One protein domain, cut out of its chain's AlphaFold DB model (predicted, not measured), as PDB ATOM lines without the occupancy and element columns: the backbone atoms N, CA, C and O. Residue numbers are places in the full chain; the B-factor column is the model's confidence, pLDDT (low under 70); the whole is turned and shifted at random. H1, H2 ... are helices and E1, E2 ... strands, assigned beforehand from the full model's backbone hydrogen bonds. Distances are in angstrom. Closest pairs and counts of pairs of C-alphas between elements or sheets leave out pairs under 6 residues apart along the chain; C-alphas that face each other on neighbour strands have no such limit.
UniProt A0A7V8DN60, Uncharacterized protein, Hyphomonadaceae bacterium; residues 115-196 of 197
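This is residues 115 to 196 of the 197 residues of an uncharacterized protein of Hyphomonadaceae bacterium (UniProt A0A7V8DN60). A three-stranded sheet, E1, E3 and E4, and a two-stranded ribbon, E2 and E5, stand at an angle to each other like the walls of an open trough, with E4 coming close to E5 near residues 182 and 192 and the short helix H1 packed between E1 and E2. The strands run roughly along the long axis, and the loops of residues 122 to 133 and 157 to 166 extend it at one end, where the small helix H2 also sits to one side. The printed part has 82 residues, with two named helices and five named strands in the order E1, H1, E2, H2, E3, E4, E5; both sheets are antiparallel and the class is mixed, helices and strands. It is compact, with a radius of gyration of the C-alphas of 12.1 A, yet elongated, spanning 38 by 23 by 19 A.

Find C-alpha 115 at (130.610, 178.092, 130.248); from there E1 runs through residues 115 to 121, 17.8 A. H1 follows at residues 134 to 141, 10.6 A, beginning at C-alpha 134, (137.051, 180.009, 122.015). E2 is residues 146 to 150, 13.2 A, and H2 is residues 153 to 156, 5.2 A. Next come E3, residues 167 to 173, 19.3 A, and E4, residues 176 to 182, 20.4 A. E5, residues 191 to 195, 12.9 A, ends at C-alpha 195, (125.593, 187.006, 131.667).

Start at the sheet E1 E3 E4, whose edge strands are E1 and E4. E1 and E3 are antiparallel at 173 degrees, with N 117 and O 170 2.9 A apart, within hydrogen-bond range. E3 and E4 form a hairpin at 157 degrees; look for N 171 and O 178, 2.9 A apart. H1 is on this sheet, over E1, at a height over the sheet of 7.1 A, and only just stands up from it, rising 42 degrees; the closest C-alphas of H1 and E1 are those of Thr 134 and Ala 119, 4.1 A. Toward E2, its closest C-alphas are those of Cys 141 and Cys 147, 5.4 A. E2 and E5 are antiparallel at 167 degrees, with N 149 and O 192 2.8 A apart. The closest C-alphas of E4 and E5 are those of Ala 182 and Val 192, 5.7 A, while E1 and E5 are apart. H2 is not on the three-stranded sheet; it is close to H1 but not clearly touching, with the C-alphas of His 136 and Ile 156 7.6 A apart. In H1, 3 of 4 O i to N i+4 pairs are within hydrogen-bond range; H2 is too short for such a pair.

The two C-alphas farthest apart are those of Gly 162 and Gly 174, 38.1 A. The printed part has no cut. The link from E1 to H1, 12 residues, is long. The mean pLDDT of the printed part is 82.5; look with care at residues 183 to 189, in the link from E4 to E5, which are under 70.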
ATOM      1  N   ARG A 115     129.785 179.098 130.913       91.31
ATOM      2  CA  ARG A 115     130.610 178.092 130.248       91.31
ATOM      3  C   ARG A 115     130.629 178.364 128.752       91.31
ATOM      4  O   ARG A 115     129.693 178.004 128.050       91.31
ATOM      5  N   VAL A 116     131.682 178.995 128.257       90.56
ATOM      6  CA  VAL A 116     131.906 179.218 126.826       90.56
ATOM      7  C   VAL A 116     132.041 177.872 126.111       90.56
ATOM      8  O   VAL A 116     132.789 176.999 126.556       90.56
ATOM      9  N   THR A 117     131.314 177.709 125.008       91.12
ATOM     10  CA  THR A 117     131.320 176.499 124.174       91.12
ATOM     11  C   THR A 117     131.986 176.725 122.823       91.12
ATOM     12  O   THR A 117     132.664 175.827 122.339       91.12
ATOM     13  N   GLU A 118     131.833 177.911 122.234       90.19
ATOM     14  CA  GLU A 118     132.483 178.301 120.979       90.19
ATOM     15  C   GLU A 118     132.598 179.828 120.931       90.19
ATOM     16  O   GLU A 118     131.663 180.529 121.312       90.19
ATOM     17  N   ALA A 119     133.718 180.365 120.455       90.12
ATOM     18  CA  ALA A 119     133.817 181.774 120.108       90.12
ATOM     19  C   ALA A 119     134.580 181.971 118.801       90.12
ATOM     20  O   ALA A 119     135.638 181.373 118.589       90.12
ATOM     21  N   THR A 120     134.035 182.827 117.941       89.62
ATOM     22  CA  THR A 120     134.565 183.104 116.607       89.62
ATOM     23  C   THR A 120     134.722 184.604 116.405       89.62
ATOM     24  O   THR A 120     133.766 185.355 116.601       89.62
ATOM     25  N   TYR A 121     135.910 185.025 115.976       87.75
ATOM     26  CA  TYR A 121     136.180 186.384 115.515       87.75
ATOM     27  C   TYR A 121     136.322 186.391 113.993       87.75
ATOM     28  O   TYR A 121     137.218 185.732 113.471       87.75
ATOM     29  N   GLY A 122     135.448 187.118 113.295       87.00
ATOM     30  CA  GLY A 122     135.419 187.235 111.838       87.00
ATOM     31  C   GLY A 122     134.626 186.144 111.129       87.00
ATOM     32  O   GLY A 122     134.924 185.844 109.979       87.00
ATOM     33  N   GLY A 123     133.631 185.534 111.777       86.12
ATOM     34  CA  GLY A 123     132.847 184.445 111.179       86.12
ATOM     35  C   GLY A 123     132.045 184.871 109.943       86.12
ATOM     36  O   GLY A 123     131.628 184.025 109.156       86.12
ATOM     37  N   ASN A 124     131.851 186.178 109.758       85.75
ATOM     38  CA  ASN A 124     131.268 186.794 108.568       85.75
ATOM     39  C   ASN A 124     132.257 186.976 107.396       85.75
ATOM     40  O   ASN A 124     131.837 187.349 106.302       85.75
ATOM     41  N   CYS A 125     133.551 186.748 107.616       85.06
ATOM     42  CA  CYS A 125     134.605 186.919 106.624       85.06
ATOM     43  C   CYS A 125     134.990 185.576 105.993       85.06
ATOM     44  O   CYS A 125     134.981 184.521 106.630       85.06
ATOM     45  N   GLN A 126     135.365 185.612 104.715       84.88
ATOM     46  CA  GLN A 126     135.742 184.408 103.986       84.88
ATOM     47  C   GLN A 126     137.074 183.845 104.502       84.88
ATOM     48  O   GLN A 126     138.041 184.581 104.686       84.88
ATOM     49  N   GLY A 127     137.123 182.528 104.720       80.75
ATOM     50  CA  GLY A 127     138.330 181.822 105.166       80.75
ATOM     51  C   GLY A 127     138.546 181.781 106.682       80.75
ATOM     52  O   GLY A 127     139.533 181.202 107.127       80.75
ATOM     53  N   VAL A 128     137.634 182.333 107.488       85.12
ATOM     54  CA  VAL A 128     137.746 182.286 108.952       85.12
ATOM     55  C   VAL A 128     137.190 180.973 109.502       85.12
ATOM     56  O   VAL A 128     136.032 180.615 109.284       85.12
ATOM     57  N   THR A 129     138.020 180.246 110.250       83.50
ATOM     58  CA  THR A 129     137.611 179.023 110.948       83.50
ATOM     59  C   THR A 129     136.806 179.359 112.203       83.50
ATOM     60  O   THR A 129     137.219 180.189 113.015       83.50
ATOM     61  N   ARG A 130     135.668 178.679 112.392       84.62
ATOM     62  CA  ARG A 130     134.872 178.794 113.621       84.62
ATOM     63  C   ARG A 130     135.662 178.326 114.837       84.62
ATOM     64  O   ARG A 130     136.464 177.400 114.757       84.62
ATOM     65  N   GLY A 131     135.415 178.971 115.968       84.19
ATOM     66  CA  GLY A 131     136.026 178.607 117.236       84.19
ATOM     67  C   GLY A 131     137.461 179.109 117.431       84.19
ATOM     68  O   GLY A 131     138.063 178.762 118.449       84.19
ATOM     69  N   ASN A 132     137.994 179.930 116.515       83.19
ATOM     70  CA  ASN A 132     139.376 180.434 116.530       83.19
ATOM     71  C   ASN A 132     139.774 181.187 117.814       83.19
ATOM     72  O   ASN A 132     140.959 181.256 118.124       83.19
ATOM     73  N   VAL A 133     138.808 181.712 118.576       89.81
ATOM     74  CA  VAL A 133     139.047 182.486 119.811       89.81
ATOM     75  C   VAL A 133     138.341 181.905 121.042       89.81
ATOM     76  O   VAL A 133     138.313 182.527 122.105       89.81
ATOM     77  N   THR A 134     137.800 180.684 120.935       85.88
ATOM     78  CA  THR A 134     137.051 180.009 122.015       85.88
ATOM     79  C   THR A 134     137.854 179.917 123.305       85.88
ATOM     80  O   THR A 134     137.353 180.260 124.374       85.88
ATOM     81  N   SER A 135     139.106 179.466 123.213       82.12
ATOM     82  CA  SER A 135     139.978 179.266 124.372       82.12
ATOM     83  C   SER A 135     140.263 180.574 125.108       82.12
ATOM     84  O   SER A 135     140.249 180.592 126.338       82.12
ATOM     85  N   HIS A 136     140.466 181.668 124.371       84.19
ATOM     86  CA  HIS A 136     140.845 182.957 124.936       84.19
ATOM     87  C   HIS A 136     139.735 183.539 125.821       84.19
ATOM     88  O   HIS A 136     139.954 183.831 126.996       84.19
ATOM     89  N   ILE A 137     138.509 183.636 125.300       87.19
ATOM     90  CA  ILE A 137     137.385 184.152 126.093       87.19
ATOM     91  C   ILE A 137     136.920 183.158 127.167       87.19
ATOM     92  O   ILE A 137     136.510 183.575 128.250       87.19
ATOM     93  N   ALA A 138     137.040 181.845 126.930       87.25
ATOM     94  CA  ALA A 138     136.749 180.830 127.940       87.25
ATOM     95  C   ALA A 138     137.617 181.002 129.197       87.25
ATOM     96  O   ALA A 138     137.094 180.910 130.304       87.25
ATOM     97  N   GLN A 139     138.910 181.307 129.049       83.25
ATOM     98  CA  GLN A 139     139.802 181.558 130.189       83.25
ATOM     99  C   GLN A 139     139.381 182.778 131.013       83.25
ATOM    100  O   GLN A 139     139.517 182.776 132.233       83.25
ATOM    101  N   GLN A 140     138.856 183.816 130.362       85.06
ATOM    102  CA  GLN A 140     138.474 185.048 131.048       85.06
ATOM    103  C   GLN A 140     137.075 184.988 131.667       85.06
ATOM    104  O   GLN A 140     136.833 185.645 132.685       85.06
ATOM    105  N   CYS A 141     136.157 184.227 131.068       89.31
ATOM    106  CA  CYS A 141     134.742 184.263 131.426       89.31
ATOM    107  C   CYS A 141     134.210 182.997 132.103       89.31
ATOM    108  O   CYS A 141     133.206 183.096 132.810       89.31
ATOM    109  N   ASN A 142     134.836 181.825 131.926       87.12
ATOM    110  CA  ASN A 142     134.305 180.596 132.518       87.12
ATOM    111  C   ASN A 142     134.275 180.672 134.048       87.12
ATOM    112  O   ASN A 142     135.216 181.137 134.685       87.12
ATOM    113  N   GLY A 143     133.176 180.196 134.635       84.31
ATOM    114  CA  GLY A 143     132.971 180.181 136.085       84.31
ATOM    115  C   GLY A 143     132.427 181.486 136.679       84.31
ATOM    116  O   GLY A 143     132.044 181.490 137.844       84.31
ATOM    117  N   LYS A 144     132.337 182.579 135.907       86.38
ATOM    118  CA  LYS A 144     131.745 183.854 136.358       86.38
ATOM    119  C   LYS A 144     130.241 183.897 136.085       86.38
ATOM    120  O   LYS A 144     129.779 183.272 135.139       86.38
ATOM    121  N   SER A 145     129.482 184.675 136.854       87.56
ATOM    122  CA  SER A 145     128.065 184.958 136.558       87.56
ATOM    123  C   SER A 145     127.882 186.061 135.515       87.56
ATOM    124  O   SER A 145     126.931 186.041 134.739       87.56
ATOM    125  N   SER A 146     128.830 186.996 135.429       88.75
ATOM    126  CA  SER A 146     128.900 188.001 134.371       88.75
ATOM    127  C   SER A 146     130.349 188.245 133.955       88.75
ATOM    128  O   SER A 146     131.261 188.199 134.783       88.75
ATOM    129  N   CYS A 147     130.568 188.470 132.662       91.19
ATOM    130  CA  CYS A 147     131.875 188.746 132.085       91.19
ATOM    131  C   CYS A 147     131.732 189.796 130.986       91.19
ATOM    132  O   CYS A 147     131.037 189.561 129.998       91.19
ATOM    133  N   ASP A 148     132.394 190.932 131.163       90.19
ATOM    134  CA  ASP A 148     132.556 191.949 130.131       90.19
ATOM    135  C   ASP A 148     133.915 191.714 129.458       90.19
ATOM    136  O   ASP A 148     134.964 191.954 130.053       90.19
ATOM    137  N   TYR A 149     133.894 191.171 128.243       87.94
ATOM    138  CA  TYR A 149     135.085 190.840 127.468       87.94
ATOM    139  C   TYR A 149     135.330 191.905 126.402       87.94
ATOM    140  O   TYR A 149     134.501 192.100 125.513       87.94
ATOM    141  N   GLN A 150     136.470 192.588 126.471       86.75
ATOM    142  CA  GLN A 150     136.867 193.551 125.450       86.75
ATOM    143  C   GLN A 150     137.601 192.832 124.317       86.75
ATOM    144  O   GLN A 150     138.615 192.174 124.537       86.75
ATOM    145  N   VAL A 151     137.083 192.953 123.097       83.88
ATOM    146  CA  VAL A 151     137.700 192.353 121.915       83.88
ATOM    147  C   VAL A 151     138.895 193.206 121.505       83.88
ATOM    148  O   VAL A 151     138.724 194.275 120.922       83.88
ATOM    149  N   ASP A 152     140.098 192.720 121.800       82.69
ATOM    150  CA  ASP A 152     141.352 193.344 121.379       82.69
ATOM    151  C   ASP A 152     142.020 192.511 120.278       82.69
ATOM    152  O   ASP A 152     142.569 191.433 120.527       82.69
ATOM    153  N   TYR A 153     141.963 193.015 119.043       77.06
ATOM    154  CA  TYR A 153     142.514 192.338 117.864       77.06
ATOM    155  C   TYR A 153     144.046 192.229 117.894       77.06
ATOM    156  O   TYR A 153     144.598 191.356 117.226       77.06
ATOM    157  N   SER A 154     144.737 193.058 118.687       75.31
ATOM    158  CA  SER A 154     146.194 192.969 118.862       75.31
ATOM    159  C   SER A 154     146.587 191.759 119.713       75.31
ATOM    160  O   SER A 154     147.712 191.278 119.613       75.31
ATOM    161  N   VAL A 155     145.661 191.254 120.538       79.44
ATOM    162  CA  VAL A 155     145.873 190.103 121.427       79.44
ATOM    163  C   VAL A 155     145.378 188.805 120.792       79.44
ATOM    164  O   VAL A 155     146.082 187.799 120.824       79.44
ATOM    165  N   ILE A 156     144.171 188.808 120.216       78.44
ATOM    166  CA  ILE A 156     143.564 187.599 119.625       78.44
ATOM    167  C   ILE A 156     143.990 187.345 118.173       78.44
ATOM    168  O   ILE A 156     143.738 186.262 117.644       78.44
ATOM    169  N   GLY A 157     144.634 188.327 117.538       78.38
ATOM    170  CA  GLY A 157     145.043 188.286 116.139       78.38
ATOM    171  C   GLY A 157     143.927 188.654 115.158       78.38
ATOM    172  O   GLY A 157     142.733 188.555 115.452       78.38
ATOM    173  N   ASP A 158     144.331 189.076 113.957       79.00
ATOM    174  CA  ASP A 158     143.422 189.404 112.859       79.00
ATOM    175  C   ASP A 158     143.361 188.240 111.846       79.00
ATOM    176  O   ASP A 158     144.326 188.013 111.114       79.00
ATOM    177  N   PRO A 159     142.250 187.482 111.790       79.44
ATOM    178  CA  PRO A 159     142.120 186.344 110.883       79.44
ATOM    179  C   PRO A 159     141.773 186.740 109.439       79.44
ATOM    180  O   PRO A 159     141.813 185.889 108.555       79.44
ATOM    181  N   SER A 160     141.390 187.994 109.179       78.19
ATOM    182  CA  SER A 160     140.998 188.459 107.845       78.19
ATOM    183  C   SER A 160     141.220 189.967 107.721       78.19
ATOM    184  O   SER A 160     140.380 190.784 108.123       78.19
ATOM    185  N   SER A 161     142.375 190.335 107.162       74.81
ATOM    186  CA  SER A 161     142.753 191.728 106.925       74.81
ATOM    187  C   SER A 161     141.837 192.370 105.878       74.81
ATOM    188  O   SER A 161     141.549 191.775 104.842       74.81
ATOM    189  N   GLY A 162     141.356 193.585 106.152       80.12
ATOM    190  CA  GLY A 162     140.470 194.336 105.254       80.12
ATOM    191  C   GLY A 162     138.988 193.944 105.307       80.12
ATOM    192  O   GLY A 162     138.165 194.640 104.718       80.12
ATOM    193  N   CYS A 163     138.625 192.891 106.045       83.06
ATOM    194  CA  CYS A 163     137.232 192.543 106.307       83.06
ATOM    195  C   CYS A 163     136.789 193.071 107.690       83.06
ATOM    196  O   CYS A 163     137.495 192.845 108.685       83.06
ATOM    197  N   PRO A 164     135.637 193.765 107.794       80.94
ATOM    198  CA  PRO A 164     135.047 194.114 109.080       80.94
ATOM    199  C   PRO A 164     134.568 192.836 109.768       80.94
ATOM    200  O   PRO A 164     133.709 192.131 109.249       80.94
ATOM    201  N   LYS A 165     135.149 192.519 110.924       82.50
ATOM    202  CA  LYS A 165     134.917 191.251 111.623       82.50
ATOM    203  C   LYS A 165     133.826 191.392 112.677       82.50
ATOM    204  O   LYS A 165     133.780 192.395 113.395       82.50
ATOM    205  N   ASP A 166     132.977 190.378 112.784       85.75
ATOM    206  CA  ASP A 166     132.077 190.185 113.916       85.75
ATOM    207  C   ASP A 166     132.745 189.370 115.030       85.75
ATOM    208  O   ASP A 166     133.727 188.662 114.809       85.75
ATOM    209  N   TYR A 167     132.238 189.481 116.255       87.06
ATOM    210  CA  TYR A 167     132.641 188.608 117.353       87.06
ATOM    211  C   TYR A 167     131.413 187.880 117.887       87.06
ATOM    212  O   TYR A 167     130.477 188.513 118.381       87.06
ATOM    213  N   ARG A 168     131.405 186.549 117.781       89.50
ATOM    214  CA  ARG A 168     130.302 185.682 118.219       89.50
ATOM    215  C   ARG A 168     130.764 184.738 119.306       89.50
ATOM    216  O   ARG A 168     131.829 184.140 119.188       89.50
ATOM    217  N   VAL A 169     129.939 184.580 120.335       92.56
ATOM    218  CA  VAL A 169     130.220 183.689 121.462       92.56
ATOM    219  C   VAL A 169     128.984 182.878 121.785       92.56
ATOM    220  O   VAL A 169     127.962 183.440 122.175       92.56
ATOM    221  N   ALA A 170     129.110 181.562 121.685       89.69
ATOM    222  CA  ALA A 170     128.182 180.602 122.251       89.69
ATOM    223  C   ALA A 170     128.677 180.179 123.640       89.69
ATOM    224  O   ALA A 170     129.856 179.870 123.845       89.69
ATOM    225  N   TYR A 171     127.774 180.190 124.613       91.75
ATOM    226  CA  TYR A 171     128.054 179.825 125.993       91.75
ATOM    227  C   TYR A 171     126.838 179.172 126.642       91.75
ATOM    228  O   TYR A 171     125.737 179.174 126.106       91.75
ATOM    229  N   GLN A 172     127.037 178.587 127.812       89.88
ATOM    230  CA  GLN A 172     125.996 177.953 128.598       89.88
ATOM    231  C   GLN A 172     125.935 178.564 129.993       89.88
ATOM    232  O   GLN A 172     126.965 178.919 130.565       89.88
ATOM    233  N   CYS A 173     124.728 178.636 130.541       85.62
ATOM    234  CA  CYS A 173     124.461 178.973 131.936       85.62
ATOM    235  C   CYS A 173     123.776 177.776 132.585       85.62
ATOM    236  O   CYS A 173     122.630 177.485 132.246       85.62
ATOM    237  N   GLY A 174     124.476 177.034 133.445       77.12
ATOM    238  CA  GLY A 174     123.898 175.843 134.085       77.12
ATOM    239  C   GLY A 174     123.305 174.822 133.095       77.12
ATOM    240  O   GLY A 174     122.318 174.169 133.411       77.12
ATOM    241  N   GLY A 175     123.861 174.727 131.879       74.56
ATOM    242  CA  GLY A 175     123.378 173.851 130.801       74.56
ATOM    243  C   GLY A 175     122.452 174.512 129.770       74.56
ATOM    244  O   GLY A 175     122.247 173.942 128.701       74.56
ATOM    245  N   LEU A 176     121.948 175.724 130.019       79.19
ATOM    246  CA  LEU A 176     121.143 176.475 129.050       79.19
ATOM    247  C   LEU A 176     122.042 177.185 128.039       79.19
ATOM    248  O   LEU A 176     122.805 178.069 128.426       79.19
ATOM    249  N   ALA A 177     121.946 176.812 126.762       84.12
ATOM    250  CA  ALA A 177     122.683 177.459 125.681       84.12
ATOM    251  C   ALA A 177     122.226 178.913 125.480       84.12
ATOM    252  O   ALA A 177     121.034 179.219 125.476       84.12
ATOM    253  N   LYS A 178     123.197 179.802 125.303       87.81
ATOM    254  CA  LYS A 178     123.045 181.223 125.017       87.81
ATOM    255  C   LYS A 178     124.074 181.638 123.979       87.81
ATOM    256  O   LYS A 178     125.153 181.057 123.885       87.81
ATOM    257  N   GLU A 179     123.763 182.704 123.261       86.88
ATOM    258  CA  GLU A 179     124.695 183.338 122.342       86.88
ATOM    259  C   GLU A 179     124.723 184.843 122.587       86.88
ATOM    260  O   GLU A 179     123.730 185.451 122.988       86.88
ATOM    261  N   THR A 180     125.884 185.448 122.376       86.00
ATOM    262  CA  THR A 180     126.054 186.899 122.362       86.00
ATOM    263  C   THR A 180     126.904 187.292 121.163       86.00
ATOM    264  O   THR A 180     127.706 186.498 120.656       86.00
ATOM    265  N   PHE A 181     126.696 188.512 120.683       83.62
ATOM    266  CA  PHE A 181     127.416 189.049 119.542       83.62
ATOM    267  C   PHE A 181     127.845 190.486 119.820       83.62
ATOM    268  O   PHE A 181     127.106 191.261 120.431       83.62
ATOM    269  N   ALA A 182     129.019 190.850 119.318       79.25
ATOM    270  CA  ALA A 182     129.398 192.240 119.153       79.25
ATOM    271  C   ALA A 182     129.763 192.488 117.686       79.25
ATOM    272  O   ALA A 182     130.623 191.816 117.116       79.25
ATOM    273  N   GLY A 183     129.036 193.417 117.066       66.81
ATOM    274  CA  GLY A 183     129.282 193.855 115.697       66.81
ATOM    275  C   GLY A 183     130.361 194.933 115.621       66.81
ATOM    276  O   GLY A 183     130.751 195.527 116.626       66.81
ATOM    277  N   THR A 184     130.792 195.220 114.396       57.31
ATOM    278  CA  THR A 184     131.862 196.173 114.067       57.31
ATOM    279  C   THR A 184     131.482 197.649 114.316       57.31
ATOM    280  O   THR A 184     132.312 198.534 114.157       57.31
ATOM    281  N   GLU A 185     130.248 197.933 114.749       52.16
ATOM    282  CA  GLU A 185     129.696 199.294 114.871       52.16
ATOM    283  C   GLU A 185     129.736 199.901 116.289       52.16
ATOM    284  O   GLU A 185     129.249 201.009 116.492       52.16
ATOM    285  N   ARG A 186     130.315 199.229 117.298       47.59
ATOM    286  CA  ARG A 186     130.354 199.749 118.690       47.59
ATOM    287  C   ARG A 186     131.667 200.427 119.103       47.59
ATOM    288  O   ARG A 186     131.936 200.558 120.293       47.59
ATOM    289  N   GLY A 187     132.435 200.923 118.136       51.94
ATOM    290  CA  GLY A 187     133.686 201.639 118.385       51.94
ATOM    291  C   GLY A 187     134.909 200.725 118.472       51.94
ATOM    292  O   GLY A 187     134.809 199.501 118.404       51.94
ATOM    293  N   ILE A 188     136.080 201.362 118.564       57.12
ATOM    294  CA  ILE A 188     137.388 200.709 118.691       57.12
ATOM    295  C   ILE A 188     137.331 199.754 119.893       57.12
ATOM    296  O   ILE A 188     137.079 200.194 121.012       57.12
ATOM    297  N   ASN A 189     137.549 198.460 119.642       66.31
ATOM    298  CA  ASN A 189     137.481 197.352 120.605       66.31
ATOM    299  C   ASN A 189     136.066 197.065 121.153       66.31
ATOM    300  O   ASN A 189     135.742 197.456 122.280       66.31
ATOM    301  N   PRO A 190     135.214 196.355 120.386       74.94
ATOM    302  CA  PRO A 190     133.855 196.051 120.813       74.94
ATOM    303  C   PRO A 190     133.840 195.216 122.102       74.94
ATOM    304  O   PRO A 190     134.645 194.304 122.284       74.94
ATOM    305  N   LEU A 191     132.901 195.521 122.999       81.81
ATOM    306  CA  LEU A 191     132.729 194.814 124.266       81.81
ATOM    307  C   LEU A 191     131.615 193.769 124.151       81.81
ATOM    308  O   LEU A 191     130.495 194.069 123.738       81.81
ATOM    309  N   VAL A 192     131.932 192.537 124.535       88.38
ATOM    310  CA  VAL A 192     131.034 191.385 124.522       88.38
ATOM    311  C   VAL A 192     130.679 191.046 125.962       88.38
ATOM    312  O   VAL A 192     131.545 190.679 126.752       88.38
ATOM    313  N   ARG A 193     129.394 191.139 126.308       89.94
ATOM    314  CA  ARG A 193     128.908 190.818 127.652       89.94
ATOM    315  C   ARG A 193     128.279 189.433 127.687       89.94
ATOM    316  O   ARG A 193     127.310 189.165 126.971       89.94
ATOM    317  N   LEU A 194     128.807 188.568 128.545       89.88
ATOM    318  CA  LEU A 194     128.205 187.292 128.912       89.88
ATOM    319  C   LEU A 194     127.541 187.462 130.275       89.88
ATOM    320  O   LEU A 194     128.103 188.077 131.185       89.88
ATOM    321  N   SER A 195     126.325 186.940 130.409       89.31
ATOM    322  CA  SER A 195     125.593 187.006 131.667       89.31
ATOM    323  C   SER A 195     124.707 185.785 131.856       89.31
ATOM    324  O   SER A 195     123.911 185.393 130.990       89.31
ATOM    325  N   CYS A 196     124.837 185.202 133.032       85.12
ATOM    326  CA  CYS A 196     124.014 184.129 133.521       85.12
ATOM    327  C   CYS A 196     123.228 184.658 134.732       85.12
ATOM    328  O   CYS A 196     123.853 185.061 135.712       85.12
TER     329      CYS A 196